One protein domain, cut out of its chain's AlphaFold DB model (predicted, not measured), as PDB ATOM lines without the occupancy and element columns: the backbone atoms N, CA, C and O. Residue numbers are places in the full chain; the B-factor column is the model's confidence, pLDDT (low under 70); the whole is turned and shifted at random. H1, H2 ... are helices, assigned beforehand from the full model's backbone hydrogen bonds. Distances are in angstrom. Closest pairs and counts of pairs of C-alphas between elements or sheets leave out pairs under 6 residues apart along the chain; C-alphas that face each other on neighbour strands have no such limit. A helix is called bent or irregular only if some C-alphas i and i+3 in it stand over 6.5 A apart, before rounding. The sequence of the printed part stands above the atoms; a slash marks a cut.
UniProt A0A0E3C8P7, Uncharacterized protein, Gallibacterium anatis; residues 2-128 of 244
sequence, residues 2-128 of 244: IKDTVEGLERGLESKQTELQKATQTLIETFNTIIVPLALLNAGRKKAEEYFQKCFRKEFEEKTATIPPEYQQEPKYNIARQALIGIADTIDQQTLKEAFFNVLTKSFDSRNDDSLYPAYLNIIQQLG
ATOM      1  N   ILE A   2      -8.200  -1.529 -49.501       58.31
ATOM      2  CA  ILE A   2      -7.848  -0.325 -48.700       58.31
ATOM      3  C   ILE A   2      -8.432   0.969 -49.298       58.31
ATOM      4  O   ILE A   2      -8.965   1.799 -48.573       58.31
ATOM      5  N   LYS A   3      -8.378   1.119 -50.628       61.84
ATOM      6  CA  LYS A   3      -8.902   2.299 -51.331       61.84
ATOM      7  C   LYS A   3     -10.425   2.447 -51.186       61.84
ATOM      8  O   LYS A   3     -10.898   3.533 -50.885       61.84
ATOM      9  N   ASP A   4     -11.163   1.341 -51.287       67.00
ATOM     10  CA  ASP A   4     -12.625   1.322 -51.119       67.00
ATOM     11  C   ASP A   4     -13.040   1.657 -49.677       67.00
ATOM     12  O   ASP A   4     -14.063   2.297 -49.449       67.00
ATOM     13  N   THR A   5     -12.229   1.258 -48.688       66.12
ATOM     14  CA  THR A   5     -12.450   1.609 -47.277       66.12
ATOM     15  C   THR A   5     -12.202   3.095 -47.012       66.12
ATOM     16  O   THR A   5     -12.970   3.710 -46.279       66.12
ATOM     17  N   VAL A   6     -11.172   3.689 -47.624       68.44
ATOM     18  CA  VAL A   6     -10.877   5.130 -47.501       68.44
ATOM     19  C   VAL A   6     -11.964   5.972 -48.171       68.44
ATOM     20  O   VAL A   6     -12.503   6.869 -47.533       68.44
ATOM     21  N   GLU A   7     -12.377   5.625 -49.391       74.69
ATOM     22  CA  GLU A   7     -13.463   6.333 -50.088       74.69
ATOM     23  C   GLU A   7     -14.816   6.208 -49.364       74.69
ATOM     24  O   GLU A   7     -15.653   7.106 -49.451       74.69
ATOM     25  N   GLY A   8     -15.060   5.096 -48.661       70.06
ATOM     26  CA  GLY A   8     -16.242   4.925 -47.813       70.06
ATOM     27  C   GLY A   8     -16.212   5.808 -46.562       70.06
ATOM     28  O   GLY A   8     -17.235   6.380 -46.191       70.06
ATOM     29  N   LEU A   9     -15.037   5.962 -45.941       65.12
ATOM     30  CA  LEU A   9     -14.833   6.851 -44.793       65.12
ATOM     31  C   LEU A   9     -14.958   8.328 -45.185       65.12
ATOM     32  O   LEU A   9     -15.596   9.086 -44.460       65.12
ATOM     33  N   GLU A  10     -14.400   8.726 -46.331       71.25
ATOM     34  CA  GLU A  10     -14.509  10.093 -46.861       71.25
ATOM     35  C   GLU A  10     -15.968  10.459 -47.146       71.25
ATOM     36  O   GLU A  10     -16.456  11.464 -46.634       71.25
ATOM     37  N   ARG A  11     -16.710   9.585 -47.839       72.75
ATOM     38  CA  ARG A  11     -18.147   9.782 -48.093       72.75
ATOM     39  C   ARG A  11     -18.975   9.865 -46.808       72.75
ATOM     40  O   ARG A  11     -19.883  10.687 -46.727       72.75
ATOM     41  N   GLY A  12     -18.656   9.051 -45.799       66.00
ATOM     42  CA  GLY A  12     -19.308   9.113 -44.485       66.00
ATOM     43  C   GLY A  12     -18.977  10.389 -43.697       66.00
ATOM     44  O   GLY A  12     -19.811  10.902 -42.951       66.00
ATOM     45  N   LEU A  13     -17.770  10.934 -43.869       64.06
ATOM     46  CA  LEU A  13     -17.360  12.197 -43.254       64.06
ATOM     47  C   LEU A  13     -18.042  13.397 -43.932       64.06
ATOM     48  O   LEU A  13     -18.509  14.309 -43.248       64.06
ATOM     49  N   GLU A  14     -18.141  13.379 -45.259       71.88
ATOM     50  CA  GLU A  14     -18.861  14.383 -46.048       71.88
ATOM     51  C   GLU A  14     -20.364  14.371 -45.737       71.88
ATOM     52  O   GLU A  14     -20.964  15.431 -45.529       71.88
ATOM     53  N   SER A  15     -20.978  13.187 -45.611       69.69
ATOM     54  CA  SER A  15     -22.387  13.070 -45.222       69.69
ATOM     55  C   SER A  15     -22.631  13.565 -43.791       69.69
ATOM     56  O   SER A  15     -23.597  14.293 -43.568       69.69
ATOM     57  N   LYS A  16     -21.717  13.271 -42.846       67.38
ATOM     58  CA  LYS A  16     -21.749  13.803 -41.468       67.38
ATOM     59  C   LYS A  16     -21.785  15.327 -41.455       67.38
ATOM     60  O   LYS A  16     -22.585  15.935 -40.751       67.38
ATOM     61  N   GLN A  17     -20.881  15.954 -42.208       71.38
ATOM     62  CA  GLN A  17     -20.808  17.411 -42.266       71.38
ATOM     63  C   GLN A  17     -22.062  18.000 -42.910       71.38
ATOM     64  O   GLN A  17     -22.529  19.042 -42.465       71.38
ATOM     65  N   THR A  18     -22.640  17.316 -43.894       82.50
ATOM     66  CA  THR A  18     -23.798  17.808 -44.643       82.50
ATOM     67  C   THR A  18     -25.080  17.839 -43.804       82.50
ATOM     68  O   THR A  18     -25.738  18.878 -43.763       82.50
ATOM     69  N   GLU A  19     -25.441  16.757 -43.104       85.62
ATOM     70  CA  GLU A  19     -26.683  16.719 -42.304       85.62
ATOM     71  C   GLU A  19     -26.602  17.603 -41.056       85.62
ATOM     72  O   GLU A  19     -27.535  18.345 -40.750       85.62
ATOM     73  N   LEU A  20     -25.449  17.619 -40.384       84.75
ATOM     74  CA  LEU A  20     -25.201  18.517 -39.258       84.75
ATOM     75  C   LEU A  20     -25.268  19.996 -39.674       84.75
ATOM     76  O   LEU A  20     -25.857  20.812 -38.959       84.75
ATOM     77  N   GLN A  21     -24.694  20.356 -40.829       85.12
ATOM     78  CA  GLN A  21     -24.762  21.721 -41.360       85.12
ATOM     79  C   GLN A  21     -26.196  22.121 -41.710       85.12
ATOM     80  O   GLN A  21     -26.620  23.204 -41.307       85.12
ATOM     81  N   LYS A  22     -26.951  21.252 -42.401       87.62
ATOM     82  CA  LYS A  22     -28.366  21.490 -42.729       87.62
ATOM     83  C   LYS A  22     -29.202  21.685 -41.471       87.62
ATOM     84  O   LYS A  22     -29.798  22.743 -41.314       87.62
ATOM     85  N   ALA A  23     -29.156  20.737 -40.533       86.31
ATOM     86  CA  ALA A  23     -29.914  20.824 -39.289       86.31
ATOM     87  C   ALA A  23     -29.570  22.096 -38.506       86.31
ATOM     88  O   ALA A  23     -30.463  22.821 -38.071       86.31
ATOM     89  N   THR A  24     -28.282  22.423 -38.371       82.31
ATOM     90  CA  THR A  24     -27.855  23.645 -37.675       82.31
ATOM     91  C   THR A  24     -28.384  24.902 -38.369       82.31
ATOM     92  O   THR A  24     -28.893  25.800 -37.696       82.31
ATOM     93  N   GLN A  25     -28.306  24.962 -39.701       87.00
ATOM     94  CA  GLN A  25     -28.822  26.079 -40.488       87.00
ATOM     95  C   GLN A  25     -30.341  26.216 -40.329       87.00
ATOM     96  O   GLN A  25     -30.819  27.297 -39.986       87.00
ATOM     97  N   THR A  26     -31.087  25.117 -40.462       87.75
ATOM     98  CA  THR A  26     -32.543  25.061 -40.279       87.75
ATOM     99  C   THR A  26     -32.954  25.534 -38.878       87.75
ATOM    100  O   THR A  26     -33.916  26.292 -38.726       87.75
ATOM    101  N   LEU A  27     -32.218  25.145 -37.832       87.38
ATOM    102  CA  LEU A  27     -32.494  25.560 -36.452       87.38
ATOM    103  C   LEU A  27     -32.240  27.061 -36.241       87.38
ATOM    104  O   LEU A  27     -33.053  27.738 -35.606       87.38
ATOM    105  N   ILE A  28     -31.154  27.599 -36.805       83.88
ATOM    106  CA  ILE A  28     -30.839  29.034 -36.749       83.88
ATOM    107  C   ILE A  28     -31.884  29.851 -37.518       83.88
ATOM    108  O   ILE A  28     -32.354  30.879 -37.024       83.88
ATOM    109  N   GLU A  29     -32.291  29.397 -38.702       85.06
ATOM    110  CA  GLU A  29     -33.360  30.025 -39.481       85.06
ATOM    111  C   GLU A  29     -34.687  29.996 -38.722       85.06
ATOM    112  O   GLU A  29     -35.340  31.027 -38.586       85.06
ATOM    113  N   THR A  30     -35.039  28.859 -38.118       83.44
ATOM    114  CA  THR A  30     -36.236  28.728 -37.274       83.44
ATOM    115  C   THR A  30     -36.218  29.726 -36.115       83.44
ATOM    116  O   THR A  30     -37.227  30.389 -35.850       83.44
ATOM    117  N   PHE A  31     -35.075  29.878 -35.442       80.62
ATOM    118  CA  PHE A  31     -34.909  30.873 -34.386       80.62
ATOM    119  C   PHE A  31     -35.131  32.301 -34.913       80.62
ATOM    120  O   PHE A  31     -35.946  33.042 -34.356       80.62
ATOM    121  N   ASN A  32     -34.487  32.674 -36.020       80.88
ATOM    122  CA  ASN A  32     -34.597  34.015 -36.604       80.88
ATOM    123  C   ASN A  32     -36.006  34.335 -37.131       80.88
ATOM    124  O   ASN A  32     -36.477  35.462 -36.988       80.88
ATOM    125  N   THR A  33     -36.689  33.361 -37.729       81.19
ATOM    126  CA  THR A  33     -38.006  33.557 -38.347       81.19
ATOM    127  C   THR A  33     -39.140  33.533 -37.327       81.19
ATOM    128  O   THR A  33     -40.087  34.306 -37.453       81.19
ATOM    129  N   ILE A  34     -39.079  32.648 -36.328       73.44
ATOM    130  CA  ILE A  34     -40.206  32.401 -35.415       73.44
ATOM    131  C   ILE A  34     -39.953  33.001 -34.035       73.44
ATOM    132  O   ILE A  34     -40.849  33.611 -33.458       73.44
ATOM    133  N   ILE A  35     -38.753  32.821 -33.484       72.81
ATOM    134  CA  ILE A  35     -38.491  33.100 -32.066       72.81
ATOM    135  C   ILE A  35     -38.117  34.562 -31.861       72.81
ATOM    136  O   ILE A  35     -38.671  35.206 -30.975       72.81
ATOM    137  N   VAL A  36     -37.256  35.123 -32.709       75.31
ATOM    138  CA  VAL A  36     -36.839  36.530 -32.615       75.31
ATOM    139  C   VAL A  36     -38.028  37.510 -32.640       75.31
ATOM    140  O   VAL A  36     -38.055  38.408 -31.793       75.31
ATOM    141  N   PRO A  37     -39.043  37.360 -33.520       71.00
ATOM    142  CA  PRO A  37     -40.222  38.232 -33.496       71.00
ATOM    143  C   PRO A  37     -41.115  38.042 -32.260       71.00
ATOM    144  O   PRO A  37     -41.800  38.981 -31.860       71.00
ATOM    145  N   LEU A  38     -41.117  36.846 -31.658       61.19
ATOM    146  CA  LEU A  38     -41.926  36.510 -30.479       61.19
ATOM    147  C   LEU A  38     -41.222  36.810 -29.144       61.19
ATOM    148  O   LEU A  38     -41.899  36.930 -28.123       61.19
ATOM    149  N   ALA A  39     -39.894  36.959 -29.135       61.03
ATOM    150  CA  ALA A  39     -39.080  37.299 -27.968       61.03
ATOM    151  C   ALA A  39     -39.333  38.761 -27.533       61.03
ATOM    152  O   ALA A  39     -38.571  39.683 -27.825       61.03
ATOM    153  N   LEU A  40     -40.459  38.976 -26.851       55.09
ATOM    154  CA  LEU A  40     -41.118  40.268 -26.632       55.09
ATOM    155  C   LEU A  40     -40.548  41.151 -25.499       55.09
ATOM    156  O   LEU A  40     -41.209  42.105 -25.104       55.09
ATOM    157  N   LEU A  41     -39.342  40.915 -24.964       58.94
ATOM    158  CA  LEU A  41     -38.766  41.765 -23.902       58.94
ATOM    159  C   LEU A  41     -37.256  41.997 -24.104       58.94
ATOM    160  O   LEU A  41     -36.442  41.077 -24.011       58.94
ATOM    161  N   ASN A  42     -36.897  43.259 -24.359       64.38
ATOM    162  CA  ASN A  42     -35.592  43.772 -24.812       64.38
ATOM    163  C   ASN A  42     -34.339  42.994 -24.349       64.38
ATOM    164  O   ASN A  42     -33.528  42.587 -25.179       64.38
ATOM    165  N   ALA A  43     -34.151  42.795 -23.039       65.19
ATOM    166  CA  ALA A  43     -32.915  42.215 -22.502       65.19
ATOM    167  C   ALA A  43     -32.772  40.706 -22.769       65.19
ATOM    168  O   ALA A  43     -31.661  40.238 -23.015       65.19
ATOM    169  N   GLY A  44     -33.876  39.951 -22.750       71.88
ATOM    170  CA  GLY A  44     -33.863  38.511 -23.027       71.88
ATOM    171  C   GLY A  44     -33.590  38.221 -24.502       71.88
ATOM    172  O   GLY A  44     -32.776  37.360 -24.823       71.88
ATOM    173  N   ARG A  45     -34.180  39.025 -25.398       75.19
ATOM    174  CA  ARG A  45     -33.980  38.902 -26.847       75.19
ATOM    175  C   ARG A  45     -32.511  39.038 -27.247       75.19
ATOM    176  O   ARG A  45     -31.998  38.171 -27.945       75.19
ATOM    177  N   LYS A  46     -31.823  40.086 -26.779       81.25
ATOM    178  CA  LYS A  46     -30.412  40.315 -27.129       81.25
ATOM    179  C   LYS A  46     -29.513  39.169 -26.652       81.25
ATOM    180  O   LYS A  46     -28.650  38.724 -27.399       81.25
ATOM    181  N   LYS A  47     -29.737  38.665 -25.432       84.44
ATOM    182  CA  LYS A  47     -29.004  37.502 -24.907       84.44
ATOM    183  C   LYS A  47     -29.233  36.251 -25.757       84.44
ATOM    184  O   LYS A  47     -28.279  35.532 -26.038       84.44
ATOM    185  N   ALA A  48     -30.475  36.012 -26.180       85.62
ATOM    186  CA  ALA A  48     -30.803  34.892 -27.051       85.62
ATOM    187  C   ALA A  48     -30.149  35.012 -28.422       85.62
ATOM    188  O   ALA A  48     -29.465  34.085 -28.842       85.62
ATOM    189  N   GLU A  49     -30.264  36.164 -29.079       84.88
ATOM    190  CA  GLU A  49     -29.579  36.415 -30.350       84.88
ATOM    191  C   GLU A  49     -28.062  36.189 -30.229       84.88
ATOM    192  O   GLU A  49     -27.483  35.465 -31.037       84.88
ATOM    193  N   GLU A  50     -27.421  36.730 -29.186       88.25
ATOM    194  CA  GLU A  50     -25.986  36.531 -28.949       88.25
ATOM    195  C   GLU A  50     -25.623  35.054 -28.741       88.25
ATOM    196  O   GLU A  50     -24.634  34.585 -29.309       88.25
ATOM    197  N   TYR A  51     -26.417  34.310 -27.967       90.25
ATOM    198  CA  TYR A  51     -26.204  32.882 -27.738       90.25
ATOM    199  C   TYR A  51     -26.350  32.064 -29.028       90.25
ATOM    200  O   TYR A  51     -25.464  31.268 -29.351       90.25
ATOM    201  N   PHE A  52     -27.423  32.276 -29.795       89.88
ATOM    202  CA  PHE A  52     -27.679  31.526 -31.028       89.88
ATOM    203  C   PHE A  52     -26.657  31.826 -32.127       89.88
ATOM    204  O   PHE A  52     -26.285  30.927 -32.878       89.88
ATOM    205  N   GLN A  53     -26.140  33.055 -32.185       87.69
ATOM    206  CA  GLN A  53     -25.108  33.431 -33.152       87.69
ATOM    207  C   GLN A  53     -23.712  32.917 -32.783       87.69
ATOM    208  O   GLN A  53     -22.930  32.600 -33.678       87.69
ATOM    209  N   LYS A  54     -23.363  32.871 -31.490       90.44
ATOM    210  CA  LYS A  54     -21.975  32.632 -31.051       90.44
ATOM    211  C   LYS A  54     -21.728  31.248 -30.463       90.44
ATOM    212  O   LYS A  54     -20.629  30.721 -30.618       90.44
ATOM    213  N   CYS A  55     -22.710  30.683 -29.768       92.31
ATOM    214  CA  CYS A  55     -22.516  29.502 -28.924       92.31
ATOM    215  C   CYS A  55     -23.294  28.288 -29.428       92.31
ATOM    216  O   CYS A  55     -22.740  27.192 -29.459       92.31
ATOM    217  N   PHE A  56     -24.546  28.478 -29.860       93.31
ATOM    218  CA  PHE A  56     -25.467  27.376 -30.159       93.31
ATOM    219  C   PHE A  56     -24.893  26.350 -31.136       93.31
ATOM    220  O   PHE A  56     -24.895  25.162 -30.836       93.31
ATOM    221  N   ARG A  57     -24.353  26.806 -32.275       91.81
ATOM    222  CA  ARG A  57     -23.760  25.918 -33.283       91.81
ATOM    223  C   ARG A  57     -22.675  25.027 -32.682       91.81
ATOM    224  O   ARG A  57     -22.722  23.817 -32.852       91.81
ATOM    225  N   LYS A  58     -21.732  25.618 -31.946       93.69
ATOM    226  CA  LYS A  58     -20.637  24.880 -31.315       93.69
ATOM    227  C   LYS A  58     -21.162  23.871 -30.288       93.69
ATOM    228  O   LYS A  58     -20.769  22.713 -30.330       93.69
ATOM    229  N   GLU A  59     -22.077  24.287 -29.409       95.00
ATOM    230  CA  GLU A  59     -22.680  23.392 -28.409       95.00
ATOM    231  C   GLU A  59     -23.452  22.234 -29.069       95.00
ATOM    232  O   GLU A  59     -23.414  21.102 -28.583       95.00
ATOM    233  N   PHE A  60     -24.124  22.496 -30.195       95.12
ATOM    234  CA  PHE A  60     -24.868  21.484 -30.943       95.12
ATOM    235  C   PHE A  60     -23.932  20.472 -31.597       95.12
ATOM    236  O   PHE A  60     -24.125  19.267 -31.436       95.12
ATOM    237  N   GLU A  61     -22.882  20.948 -32.267       92.88
ATOM    238  CA  GLU A  61     -21.843  20.106 -32.865       92.88
ATOM    239  C   GLU A  61     -21.144  19.238 -31.802       92.88
ATOM    240  O   GLU A  61     -20.955  18.042 -32.012       92.88
ATOM    241  N   GLU A  62     -20.820  19.799 -30.633       94.25
ATOM    242  CA  GLU A  62     -20.190  19.070 -29.524       94.25
ATOM    243  C   GLU A  62     -21.098  17.969 -28.960       94.25
ATOM    244  O   GLU A  62     -20.665  16.826 -28.801       94.25
ATOM    245  N   LYS A  63     -22.372  18.279 -28.692       93.44
ATOM    246  CA  LYS A  63     -23.321  17.316 -28.109       93.44
ATOM    247  C   LYS A  63     -23.782  16.236 -29.088       93.44
ATOM    248  O   LYS A  63     -24.223  15.178 -28.650       93.44
ATOM    249  N   THR A  64     -23.682  16.481 -30.392       93.88
ATOM    250  CA  THR A  64     -24.041  15.506 -31.437       93.88
ATOM    251  C   THR A  64     -22.832  14.762 -32.003       93.88
ATOM    252  O   THR A  64     -22.992  13.850 -32.814       93.88
ATOM    253  N   ALA A  65     -21.614  15.081 -31.548       91.69
ATOM    254  CA  ALA A  65     -20.372  14.534 -32.092       91.69
ATOM    255  C   ALA A  65     -20.282  12.998 -32.040       91.69
ATOM    256  O   ALA A  65     -19.607  12.404 -32.887       91.69
ATOM    257  N   THR A  66     -20.951  12.377 -31.062       91.44
ATOM    258  CA  THR A  66     -20.979  10.926 -30.819       91.44
ATOM    259  C   THR A  66     -22.042  10.181 -31.631       91.44
ATOM    260  O   THR A  66     -22.037   8.949 -31.626       91.44
ATOM    261  N   ILE A  67     -22.941  10.884 -32.331       92.44
ATOM    262  CA  ILE A  67     -24.006  10.273 -33.137       92.44
ATOM    263  C   ILE A  67     -23.420   9.848 -34.494       92.44
ATOM    264  O   ILE A  67     -22.920  10.712 -35.228       92.44
ATOM    265  N   PRO A  68     -23.465   8.548 -34.854       90.38
ATOM    266  CA  PRO A  68     -22.957   8.077 -36.141       90.38
ATOM    267  C   PRO A  68     -23.727   8.686 -37.326       90.38
ATOM    268  O   PRO A  68     -24.939   8.870 -37.201       90.38
ATOM    269  N   PRO A  69     -23.071   8.991 -38.464       87.62
ATOM    270  CA  PRO A  69     -23.690   9.697 -39.593       87.62
ATOM    271  C   PRO A  69     -24.954   9.029 -40.139       87.62
ATOM    272  O   PRO A  69     -25.895   9.716 -40.509       87.62
ATOM    273  N   GLU A  70     -24.998   7.699 -40.151       89.62
ATOM    274  CA  GLU A  70     -26.144   6.909 -40.601       89.62
ATOM    275  C   GLU A  70     -27.388   7.065 -39.720       89.62
ATOM    276  O   GLU A  70     -28.490   6.742 -40.161       89.62
ATOM    277  N   TYR A  71     -27.217   7.566 -38.494       93.88
ATOM    278  CA  TYR A  71     -28.314   7.839 -37.576       93.88
ATOM    279  C   TYR A  71     -28.649   9.328 -37.463       93.88
ATOM    280  O   TYR A  71     -29.619   9.659 -36.783       93.88
ATOM    281  N   GLN A  72     -27.893  10.216 -38.113       93.81
ATOM    282  CA  GLN A  72     -28.160  11.653 -38.087       93.81
ATOM    283  C   GLN A  72     -29.352  11.998 -38.978       93.81
ATOM    284  O   GLN A  72     -29.433  11.569 -40.127       93.81
ATOM    285  N   GLN A  73     -30.266  12.802 -38.447       91.88
ATOM    286  CA  GLN A  73     -31.433  13.308 -39.165       91.88
ATOM    287  C   GLN A  73     -31.785  14.709 -38.677       91.88
ATOM    288  O   GLN A  73     -31.470  15.069 -37.546       91.88
ATOM    289  N   GLU A  74     -32.503  15.496 -39.476       91.00
ATOM    290  CA  GLU A  74     -33.061  16.740 -38.951       91.00
ATOM    291  C   GLU A  74     -34.034  16.463 -37.787       91.00
ATOM    292  O   GLU A  74     -34.888  15.575 -37.885       91.00
ATOM    293  N   PRO A  75     -33.960  17.236 -36.687       92.38
ATOM    294  CA  PRO A  75     -34.931  17.164 -35.607       92.38
ATOM    295  C   PRO A  75     -36.368  17.336 -36.105       92.38
ATOM    296  O   PRO A  75     -36.668  18.272 -36.852       92.38
ATOM    297  N   LYS A  76     -37.299  16.511 -35.608       89.69
ATOM    298  CA  LYS A  76     -38.737  16.692 -35.869       89.69
ATOM    299  C   LYS A  76     -39.170  18.120 -35.536       89.69
ATOM    300  O   LYS A  76     -38.914  18.620 -34.440       89.69
ATOM    301  N   TYR A  77     -39.899  18.750 -36.458       88.56
ATOM    302  CA  TYR A  77     -40.267  20.169 -36.373       88.56
ATOM    303  C   TYR A  77     -40.921  20.570 -35.038       88.56
ATOM    304  O   TYR A  77     -40.590  21.605 -34.458       88.56
ATOM    305  N   ASN A  78     -41.844  19.752 -34.522       89.38
ATOM    306  CA  ASN A  78     -42.534  20.021 -33.258       89.38
ATOM    307  C   ASN A  78     -41.581  20.032 -32.048       89.38
ATOM    308  O   ASN A  78     -41.754  20.867 -31.159       89.38
ATOM    309  N   ILE A  79     -40.578  19.150 -32.033       93.12
ATOM    310  CA  ILE A  79     -39.540  19.090 -30.998       93.12
ATOM    311  C   ILE A  79     -38.579  20.261 -31.169       93.12
ATOM    312  O   ILE A  79     -38.379  21.017 -30.220       93.12
ATOM    313  N   ALA A  80     -38.059  20.460 -32.383       92.25
ATOM    314  CA  ALA A  80     -37.137  21.541 -32.713       92.25
ATOM    315  C   ALA A  80     -37.683  22.899 -32.266       92.25
ATOM    316  O   ALA A  80     -37.048  23.620 -31.497       92.25
ATOM    317  N   ARG A  81     -38.918  23.214 -32.671       89.69
ATOM    318  CA  ARG A  81     -39.574  24.478 -32.334       89.69
ATOM    319  C   ARG A  81     -39.694  24.684 -30.823       89.69
ATOM    320  O   ARG A  81     -39.389  25.766 -30.333       89.69
ATOM    321  N   GLN A  82     -40.185  23.686 -30.089       91.44
ATOM    322  CA  GLN A  82     -40.400  23.814 -28.644       91.44
ATOM    323  C   GLN A  82     -39.081  23.861 -27.868       91.44
ATOM    324  O   GLN A  82     -38.953  24.661 -26.944       91.44
ATOM    325  N   ALA A  83     -38.090  23.062 -28.267       94.88
ATOM    326  CA  ALA A  83     -36.776  23.058 -27.644       94.88
ATOM    327  C   ALA A  83     -36.048  24.388 -27.852       94.88
ATOM    328  O   ALA A  83     -35.516  24.935 -26.894       94.88
ATOM    329  N   LEU A  84     -36.078  24.956 -29.063       93.38
ATOM    330  CA  LEU A  84     -35.454  26.251 -29.342       93.38
ATOM    331  C   LEU A  84     -36.073  27.387 -28.516       93.38
ATOM    332  O   LEU A  84     -35.336  28.224 -27.998       93.38
ATOM    333  N   ILE A  85     -37.403  27.400 -28.352       89.88
ATOM    334  CA  ILE A  85     -38.088  28.364 -27.471       89.88
ATOM    335  C   ILE A  85     -37.625  28.167 -26.024       89.88
ATOM    336  O   ILE A  85     -37.203  29.124 -25.383       89.88
ATOM    337  N   GLY A  86     -37.629  26.922 -25.536       92.12
ATOM    338  CA  GLY A  86     -37.174  26.602 -24.184       92.12
ATOM    339  C   GLY A  86     -35.724  27.019 -23.929       92.12
ATOM    340  O   GLY A  86     -35.439  27.637 -22.907       92.12
ATOM    341  N   ILE A  87     -34.816  26.760 -24.873       93.94
ATOM    342  CA  ILE A  87     -33.412  27.192 -24.807       93.94
ATOM    343  C   ILE A  87     -33.330  28.718 -24.735       93.94
ATOM    344  O   ILE A  87     -32.645  29.235 -23.857       93.94
ATOM    345  N   ALA A  88     -34.040  29.434 -25.614       89.94
ATOM    346  CA  ALA A  88     -34.037  30.896 -25.652       89.94
ATOM    347  C   ALA A  88     -34.541  31.522 -24.340       89.94
ATOM    348  O   ALA A  88     -33.942  32.476 -23.842       89.94
ATOM    349  N   ASP A  89     -35.592  30.952 -23.750       87.88
ATOM    350  CA  ASP A  89     -36.211  31.451 -22.518       87.88
ATOM    351  C   ASP A  89     -35.400  31.120 -21.253       87.88
ATOM    352  O   ASP A  89     -35.611  31.720 -20.195       87.88
ATOM    353  N   THR A  90     -34.462  30.170 -21.337       91.12
ATOM    354  CA  THR A  90     -33.756  29.620 -20.169       91.12
ATOM    355  C   THR A  90     -32.238  29.765 -20.222       91.12
ATOM    356  O   THR A  90     -31.539  29.129 -19.442       91.12
ATOM    357  N   ILE A  91     -31.706  30.664 -21.056       90.00
ATOM    358  CA  ILE A  91     -30.253  30.897 -21.208       90.00
ATOM    359  C   ILE A  91     -29.543  31.155 -19.872       90.00
ATOM    360  O   ILE A  91     -28.446  30.649 -19.653       90.00
ATOM    361  N   ASP A  92     -30.173  31.905 -18.962       89.12
ATOM    362  CA  ASP A  92     -29.621  32.214 -17.634       89.12
ATOM    363  C   ASP A  92     -29.856  31.080 -16.598       89.12
ATOM    364  O   ASP A  92     -29.477  31.202 -15.433       89.12
ATOM    365  N   GLN A  93     -30.511  29.982 -16.988       92.19
ATOM    366  CA  GLN A  93     -30.890  28.845 -16.142       92.19
ATOM    367  C   GLN A  93     -30.286  27.558 -16.712       92.19
ATOM    368  O   GLN A  93     -30.976  26.751 -17.336       92.19
ATOM    369  N   GLN A  94     -28.983  27.373 -16.480       92.19
ATOM    370  CA  GLN A  94     -28.164  26.346 -17.131       92.19
ATOM    371  C   GLN A  94     -28.799  24.942 -17.122       92.19
ATOM    372  O   GLN A  94     -28.898  24.333 -18.181       92.19
ATOM    373  N   THR A  95     -29.329  24.479 -15.982       93.31
ATOM    374  CA  THR A  95     -29.968  23.154 -15.870       93.31
ATOM    375  C   THR A  95     -31.193  22.996 -16.778       93.31
ATOM    376  O   THR A  95     -31.378  21.940 -17.375       93.31
ATOM    377  N   LEU A  96     -32.036  24.028 -16.920       95.00
ATOM    378  CA  LEU A  96     -33.171  23.971 -17.853       95.00
ATOM    379  C   LEU A  96     -32.714  24.054 -19.303       95.00
ATOM    380  O   LEU A  96     -33.203  23.288 -20.133       95.00
ATOM    381  N   LYS A  97     -31.776  24.963 -19.596       95.31
ATOM    382  CA  LYS A  97     -31.219  25.127 -20.940       95.31
ATOM    383  C   LYS A  97     -30.663  23.800 -21.440       95.31
ATOM    384  O   LYS A  97     -31.002  23.372 -22.539       95.31
ATOM    385  N   GLU A  98     -29.857  23.130 -20.617       96.12
ATOM    386  CA  GLU A  98     -29.283  21.821 -20.928       96.12
ATOM    387  C   GLU A  98     -30.343  20.748 -21.126       96.12
ATOM    388  O   GLU A  98     -30.240  20.004 -22.094       96.12
ATOM    389  N   ALA A  99     -31.390  20.705 -20.306       97.19
ATOM    390  CA  ALA A  99     -32.470  19.742 -20.490       97.19
ATOM    391  C   ALA A  99     -33.194  19.918 -21.834       97.19
ATOM    392  O   ALA A  99     -33.413  18.938 -22.546       97.19
ATOM    393  N   PHE A 100     -33.529  21.156 -22.222       97.12
ATOM    394  CA  PHE A 100     -34.110  21.427 -23.542       97.12
ATOM    395  C   PHE A 100     -33.149  21.061 -24.674       97.12
ATOM    396  O   PHE A 100     -33.558  20.467 -25.674       97.12
ATOM    397  N   PHE A 101     -31.867  21.380 -24.502       96.56
ATOM    398  CA  PHE A 101     -30.830  21.068 -25.475       96.56
ATOM    399  C   PHE A 101     -30.653  19.556 -25.649       96.56
ATOM    400  O   PHE A 101     -30.554  19.083 -26.775       96.56
ATOM    401  N   ASN A 102     -30.677  18.786 -24.562       96.06
ATOM    402  CA  ASN A 102     -30.525  17.334 -24.595       96.06
ATOM    403  C   ASN A 102     -31.702  16.652 -25.317       96.06
ATOM    404  O   ASN A 102     -31.497  15.700 -26.069       96.06
ATOM    405  N   VAL A 103     -32.928  17.176 -25.174       96.50
ATOM    406  CA  VAL A 103     -34.076  16.723 -25.983       96.50
ATOM    407  C   VAL A 103     -33.847  17.029 -27.467       96.50
ATOM    408  O   VAL A 103     -34.069  16.163 -28.315       96.50
ATOM    409  N   LEU A 104     -33.369  18.235 -27.794       96.25
ATOM    410  CA  LEU A 104     -33.075  18.627 -29.174       96.25
ATOM    411  C   LEU A 104     -31.999  17.731 -29.803       96.25
ATOM    412  O   LEU A 104     -32.181  17.241 -30.915       96.25
ATOM    413  N   THR A 105     -30.907  17.458 -29.093       95.12
ATOM    414  CA  THR A 105     -29.818  16.615 -29.606       95.12
ATOM    415  C   THR A 105     -30.236  15.160 -29.725       95.12
ATOM    416  O   THR A 105     -29.867  14.510 -30.696       95.12
ATOM    417  N   LYS A 106     -31.065  14.643 -28.810       94.94
ATOM    418  CA  LYS A 106     -31.639  13.300 -28.969       94.94
ATOM    419  C   LYS A 106     -32.549  13.188 -30.186       94.94
ATOM    420  O   LYS A 106     -32.545  12.144 -30.824       94.94
ATOM    421  N   SER A 107     -33.287  14.243 -30.537       95.12
ATOM    422  CA  SER A 107     -34.140  14.230 -31.736       95.12
ATOM    423  C   SER A 107     -33.359  14.231 -33.056       95.12
ATOM    424  O   SER A 107     -33.905  13.837 -34.081       95.12
ATOM    425  N   PHE A 108     -32.083  14.633 -33.022       94.81
ATOM    426  CA  PHE A 108     -31.161  14.551 -34.159       94.81
ATOM    427  C   PHE A 108     -30.678  13.111 -34.430       94.81
ATOM    428  O   PHE A 108     -30.147  12.826 -35.497       94.81
ATOM    429  N   ASP A 109     -30.862  12.195 -33.474       94.81
ATOM    430  CA  ASP A 109     -30.494  10.784 -33.587       94.81
ATOM    431  C   ASP A 109     -31.739   9.927 -33.855       94.81
ATOM    432  O   ASP A 109     -32.573   9.719 -32.970       94.81
ATOM    433  N   SER A 110     -31.841   9.400 -35.074       93.62
ATOM    434  CA  SER A 110     -32.957   8.571 -35.557       93.62
ATOM    435  C   SER A 110     -33.209   7.303 -34.739       93.62
ATOM    436  O   SER A 110     -34.311   6.762 -34.771       93.62
ATOM    437  N   ARG A 111     -32.246   6.847 -33.929       92.56
ATOM    438  CA  ARG A 111     -32.461   5.719 -33.008       92.56
ATOM    439  C   ARG A 111     -33.444   6.052 -31.884       92.56
ATOM    440  O   ARG A 111     -33.990   5.137 -31.279       92.56
ATOM    441  N   ASN A 112     -33.668   7.340 -31.604       89.94
ATOM    442  CA  ASN A 112     -34.580   7.814 -30.560       89.94
ATOM    443  C   ASN A 112     -35.952   8.243 -31.103       89.94
ATOM    444  O   ASN A 112     -36.769   8.760 -30.339       89.94
ATOM    445  N   ASP A 113     -36.207   8.095 -32.405       80.81
ATOM    446  CA  ASP A 113     -37.291   8.811 -33.082       80.81
ATOM    447  C   ASP A 113     -38.696   8.431 -32.576       80.81
ATOM    448  O   ASP A 113     -39.578   9.293 -32.496       80.81
ATOM    449  N   ASP A 114     -38.869   7.173 -32.158       79.06
ATOM    450  CA  ASP A 114     -40.109   6.640 -31.575       79.06
ATOM    451  C   ASP A 114     -40.149   6.721 -30.039       79.06
ATOM    452  O   ASP A 114     -41.228   6.716 -29.445       79.06
ATOM    453  N   SER A 115     -38.992   6.817 -29.374       80.88
ATOM    454  CA  SER A 115     -38.888   6.843 -27.906       80.88
ATOM    455  C   SER A 115     -38.856   8.257 -27.319       80.88
ATOM    456  O   SER A 115     -38.944   8.438 -26.103       80.88
ATOM    457  N   LEU A 116     -38.687   9.282 -28.157       89.81
ATOM    458  CA  LEU A 116     -38.593  10.666 -27.713       89.81
ATOM    459  C   LEU A 116     -39.968  11.339 -27.691       89.81
ATOM    460  O   LEU A 116     -40.445  11.879 -28.691       89.81
ATOM    461  N   TYR A 117     -40.596  11.363 -26.519       90.00
ATOM    462  CA  TYR A 117     -41.910  11.977 -26.358       90.00
ATOM    463  C   TYR A 117     -41.832  13.514 -26.380       90.00
ATOM    464  O   TYR A 117     -41.190  14.110 -25.508       90.00
ATOM    465  N   PRO A 118     -42.583  14.203 -27.263       90.69
ATOM    466  CA  PRO A 118     -42.655  15.669 -27.261       90.69
ATOM    467  C   PRO A 118     -43.137  16.261 -25.925       90.69
ATOM    468  O   PRO A 118     -42.818  17.400 -25.589       90.69
ATOM    469  N   ALA A 119     -43.880  15.482 -25.129       92.38
ATOM    470  CA  ALA A 119     -44.346  15.876 -23.801       92.38
ATOM    471  C   ALA A 119     -43.206  16.235 -22.829       92.38
ATOM    472  O   ALA A 119     -43.425  17.032 -21.915       92.38
ATOM    473  N   TYR A 120     -41.992  15.711 -23.040       95.25
ATOM    474  CA  TYR A 120     -40.830  16.014 -22.205       95.25
ATOM    475  C   TYR A 120     -40.496  17.508 -22.174       95.25
ATOM    476  O   TYR A 120     -40.203  18.037 -21.105       95.25
ATOM    477  N   LEU A 121     -40.649  18.221 -23.292       95.62
ATOM    478  CA  LEU A 121     -40.411  19.670 -23.371       95.62
ATOM    479  C   LEU A 121     -41.361  20.443 -22.444       95.62
ATOM    480  O   LEU A 121     -40.945  21.323 -21.690       95.62
ATOM    481  N   ASN A 122     -42.634  20.046 -22.422       94.62
ATOM    482  CA  ASN A 122     -43.633  20.637 -21.531       94.62
ATOM    483  C   ASN A 122     -43.377  20.300 -20.058       94.62
ATOM    484  O   ASN A 122     -43.708  21.100 -19.182       94.62
ATOM    485  N   ILE A 123     -42.824  19.122 -19.765       97.31
ATOM    486  CA  ILE A 123     -42.474  18.710 -18.400       97.31
ATOM    487  C   ILE A 123     -41.276  19.508 -17.892       97.31
ATOM    488  O   ILE A 123     -41.349  20.033 -16.782       97.31
ATOM    489  N   ILE A 124     -40.224  19.672 -18.704       97.19
ATOM    490  CA  ILE A 124     -39.058  20.512 -18.376       97.19
ATOM    491  C   ILE A 124     -39.526  21.920 -17.996       97.19
ATOM    492  O   ILE A 124     -39.193  22.417 -16.917       97.19
ATOM    493  N   GLN A 125     -40.381  22.524 -18.828       94.81
ATOM    494  CA  GLN A 125     -40.930  23.855 -18.564       94.81
ATOM    495  C   GLN A 125     -41.722  23.912 -17.249       94.81
ATOM    496  O   GLN A 125     -41.562  24.843 -16.460       94.81
ATOM    497  N   GLN A 126     -42.583  22.923 -16.996       96.19
ATOM    498  CA  GLN A 126     -43.437  22.883 -15.804       96.19
ATOM    499  C   GLN A 126     -42.688  22.527 -14.513       96.19
ATOM    500  O   GLN A 126     -43.185  22.823 -13.423       96.19
ATOM    501  N   LEU A 127     -41.525  21.879 -14.603       96.44
ATOM    502  CA  LEU A 127     -40.644  21.643 -13.459       96.44
ATOM    503  C   LEU A 127     -39.962  22.935 -13.006       96.44
ATOM    504  O   LEU A 127     -39.843  23.182 -11.802       96.44
ATOM    505  N   GLY A 128     -39.518  23.753 -13.962       94.50
ATOM    506  CA  GLY A 128     -38.667  24.906 -13.692       94.50
ATOM    507  C   GLY A 128     -37.296  24.507 -13.125       94.50
ATOM    508  O   GLY A 128     -37.029  23.344 -12.820       94.50
TER     509      GLY A 128
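AT A GLANCE: This is residues 2 to 128 of the 244 residues of an uncharacterized protein of Gallibacterium anatis (UniProt A0A0E3C8P7). A long helix, H1, and the bent helix H2, whose first arm folds back beside H1's later part, pack on one side of an up-and-down bundle of three helices, H3, H4 and H5, each running against the one before. Residues 2 to 11 of H1 stick out. The printed part has 127 residues, with five named helices in the order H1 to H5, no named strand, and class all helix. It is compact, with a radius of gyration of the C-alphas of 15.8 A, and elongated, spanning 57 by 29 by 22 A.

HOW THE PARTS SIT: Start with H1, residues 2 to 38, which has a kink of 29 degrees near residue 32 and is irregular, but only just: C-alphas 33 and 36 are 6.6 A apart. Next comes H2, residues 42 to 64, one helix by its hydrogen bonds but bent, with C-alphas 54 and 57 7.3 A apart; its arms are H2a, residues 42 to 54, and H2b, residues 57 to 64. H1, with residues 28 to 36 alone, touches H2a in a hairpin; their closest C-alphas, Val 36 and Arg 45, are 6.9 A apart. Look next at H3, residues 77 to 89, the hub; its residues 80 to 85 touch H1 at a steep tilt of 62 degrees, closest at the C-alphas of Ile 35 and Ile 85, 6.6 A. H4, residues 94 to 107, forms a hairpin with H3, closest at the C-alphas of Ile 87 and Lys 97, 4.9 A. H2b and H4 only just touch, with 3 pairs of C-alphas within 8 A. H5, residues 119 to 128, touches H4 at a shallow tilt of 4 degrees, opposite ways, a hairpin. Every O i to N i+4 pair is within hydrogen-bond range in H2a, H2b, H3, H4 and H5, and 30 of 33 in H1.

IN THESE COORDINATES: Find C-alpha 2 at (-7.848, -0.325, -48.700); from there H1 runs 53.4 A to C-alpha 38. H2a measures 18.7 A, H3 18.3 A and H4 19.9 A; H5 ends at C-alpha 128, (-38.667, 24.906, -13.692).

THE WHOLE: The printed part has no cut; the links H2 to H3 and H4 to H5 are long. Low-confidence residues, under 70, are 2 to 6, 9, 12 to 13, 15 to 16 and 38 to 43.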